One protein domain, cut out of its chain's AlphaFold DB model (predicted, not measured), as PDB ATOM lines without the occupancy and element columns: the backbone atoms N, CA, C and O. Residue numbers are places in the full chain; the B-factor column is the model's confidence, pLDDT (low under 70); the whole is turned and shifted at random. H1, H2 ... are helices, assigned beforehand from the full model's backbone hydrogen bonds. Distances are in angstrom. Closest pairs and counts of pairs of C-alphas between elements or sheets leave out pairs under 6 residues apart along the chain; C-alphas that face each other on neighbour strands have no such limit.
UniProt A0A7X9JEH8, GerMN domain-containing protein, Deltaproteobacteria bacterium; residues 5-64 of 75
ATOM      1  N   ASP A   5     -13.891  45.344  29.794       84.12
ATOM      2  CA  ASP A   5     -13.521  46.554  30.529       84.12
ATOM      3  C   ASP A   5     -14.273  47.784  30.009       84.12
ATOM      4  O   ASP A   5     -14.655  48.638  30.804       84.12
ATOM      5  N   LEU A   6     -14.607  47.815  28.709       77.94
ATOM      6  CA  LEU A   6     -15.506  48.822  28.137       77.94
ATOM      7  C   LEU A   6     -16.889  48.755  28.800       77.94
ATOM      8  O   LEU A   6     -17.467  49.783  29.130       77.94
ATOM      9  N   ILE A   7     -17.399  47.539  29.020       80.81
ATOM     10  CA  ILE A   7     -18.709  47.306  29.639       80.81
ATOM     11  C   ILE A   7     -18.694  47.714  31.117       80.81
ATOM     12  O   ILE A   7     -19.612  48.379  31.578       80.81
ATOM     13  N   LYS A   8     -17.632  47.373  31.859       79.19
ATOM     14  CA  LYS A   8     -17.487  47.742  33.279       79.19
ATOM     15  C   LYS A   8     -17.328  49.245  33.499       79.19
ATOM     16  O   LYS A   8     -17.782  49.756  34.517       79.19
ATOM     17  N   ALA A   9     -16.636  49.931  32.591       80.75
ATOM     18  CA  ALA A   9     -16.426  51.373  32.673       80.75
ATOM     19  C   ALA A   9     -17.660  52.177  32.234       80.75
ATOM     20  O   ALA A   9     -17.747  53.371  32.520       80.75
ATOM     21  N   TYR A  10     -18.601  51.544  31.532       80.62
ATOM     22  CA  TYR A  10     -19.804  52.193  31.037       80.62
ATOM     23  C   TYR A  10     -20.724  52.565  32.208       80.62
ATOM     24  O   TYR A  10     -21.204  51.693  32.928       80.62
ATOM     25  N   GLN A  11     -20.963  53.866  32.390       79.75
ATOM     26  CA  GLN A  11     -21.927  54.420  33.341       79.75
ATOM     27  C   GLN A  11     -22.931  55.280  32.577       79.75
ATOM     28  O   GLN A  11     -22.551  56.186  31.838       79.75
ATOM     29  N   GLY A  12     -24.221  54.993  32.723       84.00
ATOM     30  CA  GLY A  12     -25.248  55.592  31.874       84.00
ATOM     31  C   GLY A  12     -26.646  55.080  32.187       84.00
ATOM     32  O   GLY A  12     -26.809  53.990  32.723       84.00
ATOM     33  N   SER A  13     -27.652  55.883  31.852       88.50
ATOM     34  CA  SER A  13     -29.064  55.530  32.010       88.50
ATOM     35  C   SER A  13     -29.530  54.528  30.949       88.50
ATOM     36  O   SER A  13     -28.852  54.311  29.944       88.50
ATOM     37  N   SER A  14     -30.750  54.002  31.102       88.56
ATOM     38  CA  SER A  14     -31.406  53.186  30.069       88.56
ATOM     39  C   SER A  14     -31.433  53.870  28.697       88.56
ATOM     40  O   SER A  14     -31.236  53.217  27.679       88.56
ATOM     41  N   ALA A  15     -31.641  55.191  28.655       91.25
ATOM     42  CA  ALA A  15     -31.646  55.952  27.405       91.25
ATOM     43  C   ALA A  15     -30.246  56.046  26.781       91.25
ATOM     44  O   ALA A  15     -30.096  55.887  25.573       91.25
ATOM     45  N   ALA A  16     -29.208  56.255  27.598       90.25
ATOM     46  CA  ALA A  16     -27.829  56.258  27.116       90.25
ATOM     47  C   ALA A  16     -27.435  54.884  26.545       90.25
ATOM     48  O   ALA A  16     -26.818  54.811  25.476       90.25
ATOM     49  N   GLU A  17     -27.847  53.804  27.219       90.88
ATOM     50  CA  GLU A  17     -27.624  52.428  26.765       90.88
ATOM     51  C   GLU A  17     -28.322  52.182  25.419       90.88
ATOM     52  O   GLU A  17     -27.697  51.667  24.491       90.88
ATOM     53  N   MET A  18     -29.571  52.643  25.270       92.19
ATOM     54  CA  MET A  18     -30.339  52.529  24.023       92.19
ATOM     55  C   MET A  18     -29.648  53.254  22.869       92.19
ATOM     56  O   MET A  18     -29.423  52.672  21.806       92.19
ATOM     57  N   ASN A  19     -29.253  54.507  23.104       91.50
ATOM     58  CA  ASN A  19     -28.581  55.325  22.101       91.50
ATOM     59  C   ASN A  19     -27.266  54.678  21.670       91.50
ATOM     60  O   ASN A  19     -26.973  54.624  20.487       91.50
ATOM     61  N   THR A  20     -26.503  54.117  22.607       91.38
ATOM     62  CA  THR A  20     -25.233  53.447  22.288       91.38
ATOM     63  C   THR A  20     -25.450  52.244  21.368       91.38
ATOM     64  O   THR A  20     -24.744  52.084  20.369       91.38
ATOM     65  N   ILE A  21     -26.449  51.412  21.676       93.06
ATOM     66  CA  ILE A  21     -26.790  50.226  20.885       93.06
ATOM     67  C   ILE A  21     -27.237  50.619  19.472       93.06
ATOM     68  O   ILE A  21     -26.746  50.046  18.490       93.06
ATOM     69  N   TYR A  22     -28.137  51.595  19.347       94.56
ATOM     70  CA  TYR A  22     -28.661  51.991  18.043       94.56
ATOM     71  C   TYR A  22     -27.705  52.862  17.242       94.56
ATOM     72  O   TYR A  22     -27.632  52.665  16.036       94.56
ATOM     73  N   SER A  23     -26.891  53.722  17.857       92.88
ATOM     74  CA  SER A  23     -25.820  54.425  17.140       92.88
ATOM     75  C   SER A  23     -24.871  53.427  16.477       92.88
ATOM     76  O   SER A  23     -24.602  53.544  15.286       92.88
ATOM     77  N   LEU A  24     -24.440  52.385  17.195       93.50
ATOM     78  CA  LEU A  24     -23.594  51.337  16.618       93.50
ATOM     79  C   LEU A  24     -24.307  50.578  15.489       93.50
ATOM     80  O   LEU A  24     -23.741  50.369  14.415       93.50
ATOM     81  N   THR A  25     -25.545  50.150  15.738       95.06
ATOM     82  CA  THR A  25     -26.320  49.344  14.786       95.06
ATOM     83  C   THR A  25     -26.616  50.126  13.507       95.06
ATOM     84  O   THR A  25     -26.401  49.614  12.406       95.06
ATOM     85  N   ASN A  26     -27.043  51.377  13.639       94.00
ATOM     86  CA  ASN A  26     -27.350  52.267  12.527       94.00
ATOM     87  C   ASN A  26     -26.087  52.568  11.720       94.00
ATOM     88  O   ASN A  26     -26.078  52.335  10.514       94.00
ATOM     89  N   SER A  27     -24.984  52.963  12.367       93.62
ATOM     90  CA  SER A  27     -23.737  53.244  11.650       93.62
ATOM     91  C   SER A  27     -23.223  52.030  10.872       93.62
ATOM     92  O   SER A  27     -22.844  52.173   9.713       93.62
ATOM     93  N   ILE A  28     -23.238  50.825  11.449       95.00
ATOM     94  CA  ILE A  28     -22.766  49.621  10.742       95.00
ATOM     95  C   ILE A  28     -23.656  49.303   9.536       95.00
ATOM     96  O   ILE A  28     -23.151  49.064   8.443       95.00
ATOM     97  N   THR A  29     -24.974  49.291   9.728       94.38
ATOM     98  CA  THR A  29     -25.929  48.876   8.685       94.38
ATOM     99  C   THR A  29     -26.063  49.900   7.557       94.38
ATOM    100  O   THR A  29     -26.322  49.517   6.419       94.38
ATOM    101  N   GLN A  30     -25.838  51.188   7.837       92.44
ATOM    102  CA  GLN A  30     -25.792  52.239   6.819       92.44
ATOM    103  C   GLN A  30     -24.518  52.189   5.975       92.44
ATOM    104  O   GLN A  30     -24.578  52.392   4.766       92.44
ATOM    105  N   ASN A  31     -23.369  51.907   6.594       94.19
ATOM    106  CA  ASN A  31     -22.084  51.900   5.892       94.19
ATOM    107  C   ASN A  31     -21.781  50.558   5.209       94.19
ATOM    108  O   ASN A  31     -20.963  50.505   4.294       94.19
ATOM    109  N   ILE A  32     -22.422  49.468   5.643       96.31
ATOM    110  CA  ILE A  32     -22.201  48.119   5.116       96.31
ATOM    111  C   ILE A  32     -23.557  47.519   4.712       96.31
ATOM    112  O   ILE A  32     -24.193  46.840   5.521       96.31
ATOM    113  N   PRO A  33     -24.007  47.725   3.456       90.94
ATOM    114  CA  PRO A  33     -25.360  47.371   3.019       90.94
ATOM    115  C   PRO A  33     -25.722  45.888   3.163       90.94
ATOM    116  O   PRO A  33     -26.902  45.552   3.268       90.94
ATOM    117  N   GLU A  34     -24.739  44.989   3.161       97.12
ATOM    118  CA  GLU A  34     -24.947  43.547   3.345       97.12
ATOM    119  C   GLU A  34     -25.340  43.187   4.788       97.12
ATOM    120  O   GLU A  34     -26.026  42.189   5.022       97.12
ATOM    121  N   ILE A  35     -24.971  44.020   5.766       96.69
ATOM    122  CA  ILE A  35     -25.285  43.799   7.176       96.69
ATOM    123  C   ILE A  35     -26.669  44.370   7.477       96.69
ATOM    124  O   ILE A  35     -26.905  45.571   7.391       96.69
ATOM    125  N   LYS A  36     -27.601  43.497   7.872       95.25
ATOM    126  CA  LYS A  36     -28.988  43.886   8.193       95.25
ATOM    127  C   LYS A  36     -29.274  44.009   9.683       95.25
ATOM    128  O   LYS A  36     -30.258  44.636  10.058       95.25
ATOM    129  N   ARG A  37     -28.465  43.363  10.523       96.56
ATOM    130  CA  ARG A  37     -28.610  43.360  11.982       96.56
ATOM    131  C   ARG A  37     -27.249  43.190  12.644       96.56
ATOM    132  O   ARG A  37     -26.359  42.569  12.066       96.56
ATOM    133  N   VAL A  38     -27.114  43.679  13.870       96.19
ATOM    134  CA  VAL A  38     -25.869  43.645  14.645       96.19
ATOM    135  C   VAL A  38     -26.079  42.872  15.944       96.19
ATOM    136  O   VAL A  38     -27.121  42.984  16.587       96.19
ATOM    137  N   LYS A  39     -25.082  42.076  16.344       95.75
ATOM    138  CA  LYS A  39     -25.031  41.435  17.663       95.75
ATOM    139  C   LYS A  39     -23.874  42.006  18.466       95.75
ATOM    140  O   LYS A  39     -22.746  42.079  17.977       95.75
ATOM    141  N   ILE A  40     -24.157  42.383  19.706       93.31
ATOM    142  CA  ILE A  40     -23.164  42.924  20.631       93.31
ATOM    143  C   ILE A  40     -22.632  41.774  21.482       93.31
ATOM    144  O   ILE A  40     -23.400  41.009  22.059       93.31
ATOM    145  N   LEU A  41     -21.307  41.645  21.520       94.25
ATOM    146  CA  LEU A  41     -20.581  40.617  22.264       94.25
ATOM    147  C   LEU A  41     -19.473  41.279  23.084       94.25
ATOM    148  O   LEU A  41     -18.891  42.268  22.625       94.25
ATOM    149  N   ALA A  42     -19.159  40.695  24.239       91.00
ATOM    150  CA  ALA A  42     -18.063  41.100  25.112       91.00
ATOM    151  C   ALA A  42     -17.113  39.914  25.335       91.00
ATOM    152  O   ALA A  42     -17.543  38.837  25.748       91.00
ATOM    153  N   ASP A  43     -15.828  40.090  25.029       91.25
ATOM    154  CA  ASP A  43     -14.811  39.025  24.976       91.25
ATOM    155  C   ASP A  43     -15.261  37.791  24.167       91.25
ATOM    156  O   ASP A  43     -15.021  36.642  24.534       91.25
ATOM    157  N   GLY A  44     -15.978  38.028  23.069       92.75
ATOM    158  CA  GLY A  44     -16.494  37.002  22.162       92.75
ATOM    159  C   GLY A  44     -17.709  36.252  22.705       92.75
ATOM    160  O   GLY A  44     -18.207  35.351  22.038       92.75
ATOM    161  N   LYS A  45     -18.201  36.618  23.893       92.19
ATOM    162  CA  LYS A  45     -19.334  35.971  24.554       92.19
ATOM    163  C   LYS A  45     -20.573  36.848  24.507       92.19
ATOM    164  O   LYS A  45     -20.498  38.078  24.451       92.19
ATOM    165  N   GLU A  46     -21.721  36.186  24.550       93.19
ATOM    166  CA  GLU A  46     -22.994  36.860  24.754       93.19
ATOM    167  C   GLU A  46     -23.042  37.479  26.151       93.19
ATOM    168  O   GLU A  46     -22.529  36.921  27.123       93.19
ATOM    169  N   LEU A  47     -23.673  38.642  26.226       90.62
ATOM    170  CA  LEU A  47     -23.980  39.346  27.457       90.62
ATOM    171  C   LEU A  47     -25.491  39.543  27.532       90.62
ATOM    172  O   LEU A  47     -26.170  39.626  26.504       90.62
ATOM    173  N   SER A  48     -26.019  39.594  28.752       90.69
ATOM    174  CA  SER A  48     -27.442  39.828  28.990       90.69
ATOM    175  C   SER A  48     -27.833  41.279  28.730       90.69
ATOM    176  O   SER A  48     -28.929  41.501  28.232       90.69
ATOM    177  N   SER A  49     -26.950  42.232  29.047       90.69
ATOM    178  CA  SER A  49     -27.091  43.687  28.861       90.69
ATOM    179  C   SER A  49     -25.724  44.367  29.015       90.69
ATOM    180  O   SER A  49     -24.809  43.733  29.549       90.69
ATOM    181  N   ILE A  50     -25.577  45.633  28.604       88.62
ATOM    182  CA  ILE A  50     -24.347  46.412  28.837       88.62
ATOM    183  C   ILE A  50     -24.301  46.866  30.304       88.62
ATOM    184  O   ILE A  50     -23.282  46.692  30.964       88.62
ATOM    185  N   GLN A  51     -25.407  47.394  30.835       88.31
ATOM    186  CA  GLN A  51     -25.483  47.922  32.207       88.31
ATOM    187  C   GLN A  51     -26.707  47.463  33.013       88.31
ATOM    188  O   GLN A  51     -26.895  47.894  34.146       88.31
ATOM    189  N   GLY A  52     -27.534  46.576  32.463       88.69
ATOM    190  CA  GLY A  52     -28.714  46.038  33.144       88.69
ATOM    191  C   GLY A  52     -30.048  46.580  32.642       88.69
ATOM    192  O   GLY A  52     -31.078  46.044  33.044       88.69
ATOM    193  N   HIS A  53     -30.070  47.590  31.764       90.25
ATOM    194  CA  HIS A  53     -31.337  48.193  31.339       90.25
ATOM    195  C   HIS A  53     -31.900  47.568  30.063       90.25
ATOM    196  O   HIS A  53     -33.118  47.438  29.935       90.25
ATOM    197  N   ILE A  54     -31.041  47.184  29.111       89.94
ATOM    198  CA  ILE A  54     -31.474  46.699  27.793       89.94
ATOM    199  C   ILE A  54     -30.902  45.322  27.521       89.94
ATOM    200  O   ILE A  54     -29.696  45.102  27.616       89.94
ATOM    201  N   SER A  55     -31.771  44.391  27.128       93.31
ATOM    202  CA  SER A  55     -31.324  43.044  26.808       93.31
ATOM    203  C   SER A  55     -30.571  42.984  25.477       93.31
ATOM    204  O   SER A  55     -31.115  43.344  24.437       93.31
ATOM    205  N   THR A  56     -29.355  42.440  25.495       93.38
ATOM    206  CA  THR A  56     -28.496  42.221  24.313       93.38
ATOM    207  C   THR A  56     -28.526  40.780  23.793       93.38
ATOM    208  O   THR A  56     -27.728  40.408  22.935       93.38
ATOM    209  N   GLY A  57     -29.454  39.950  24.283       93.31
ATOM    210  CA  GLY A  57     -29.568  38.537  23.887       93.31
ATOM    211  C   GLY A  57     -30.074  38.312  22.456       93.31
ATOM    212  O   GLY A  57     -30.048  37.191  21.953       93.31
ATOM    213  N   LYS A  58     -30.540  39.366  21.780       93.88
ATOM    214  CA  LYS A  58     -31.033  39.321  20.399       93.88
ATOM    215  C   LYS A  58     -30.181  40.205  19.494       93.88
ATOM    216  O   LYS A  58     -29.420  41.052  19.949       93.88
ATOM    217  N   PHE A  59     -30.324  39.989  18.192       96.62
ATOM    218  CA  PHE A  59     -29.780  40.894  17.188       96.62
ATOM    219  C   PHE A  59     -30.589  42.193  17.166       96.62
ATOM    220  O   PHE A  59     -31.818  42.149  17.224       96.62
ATOM    221  N   PHE A  60     -29.899  43.315  17.009       96.38
ATOM    222  CA  PHE A  60     -30.496  44.630  16.828       96.38
ATOM    223  C   PHE A  60     -30.615  44.935  15.338       96.38
ATOM    224  O   PHE A  60     -29.644  44.805  14.590       96.38
ATOM    225  N   SER A  61     -31.817  45.300  14.908       95.88
ATOM    226  CA  SER A  61     -32.058  45.889  13.590       95.88
ATOM    227  C   SER A  61     -31.837  47.400  13.673       95.88
ATOM    228  O   SER A  61     -31.972  47.951  14.769       95.88
ATOM    229  N   PRO A  62     -31.504  48.077  12.563       92.75
ATOM    230  CA  PRO A  62     -31.428  49.527  12.579       92.75
ATOM    231  C   PRO A  62     -32.784  50.123  12.939       92.75
ATOM    232  O   PRO A  62     -33.822  49.641  12.478       92.75
ATOM    233  N   ASP A  63     -32.746  51.171  13.748       90.00
ATOM    234  CA  ASP A  63     -33.905  51.989  14.070       90.00
ATOM    235  C   ASP A  63     -33.744  53.325  13.345       90.00
ATOM    236  O   ASP A  63     -32.930  54.168  13.732       90.00
ATOM    237  N   LEU A  64     -34.473  53.463  12.237       77.75
ATOM    238  CA  LEU A  64     -34.388  54.619  11.350       77.75
ATOM    239  C   LEU A  64     -35.080  55.855  11.938       77.75
ATOM    240  O   LEU A  64     -34.800  56.956  11.475       77.75
TER     241      LEU A  64
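Overview. This is residues 5 to 64 of the 75 residues of the protein "GerMN domain-containing protein" of Deltaproteobacteria bacterium (UniProt A0A7X9JEH8). Little of this domain is regular structure: one long helix, H2, forms one side, and the unnamed stretch of residues 32 to 64 folds back along it, loops round near its first end and runs along it again. A short helix, H1, lies before the first end of H2. The printed part has 60 residues with two named helices, H1 then H2, and no named strand; the class is all helix, though the named elements hold only 23 residues. It is compact, with a radius of gyration of the C-alphas of 11.5 A and spans of 31 by 24 by 17 A.

Along the chain. H1 is residues 5 to 9, beginning at C-alpha 5 (-13.521, 46.554, 30.529). H2 is residues 14 to 31, 25.9 A long, ending at C-alpha 31 (-22.084, 51.900, 5.892).

Arrangement. H1 and H2 are apart, joined by a tight link of 4 residues. In both, every O i to N i+4 pair is within hydrogen-bond range. Residues 41 to 42 pair antiparallel with residues 45 to 46.

Size, cuts and confidence. The C-alphas farthest apart, of Gln 11 and Glu 34, are 32.0 A apart. The printed part has no cut, and no printed residue is under 70 in pLDDT.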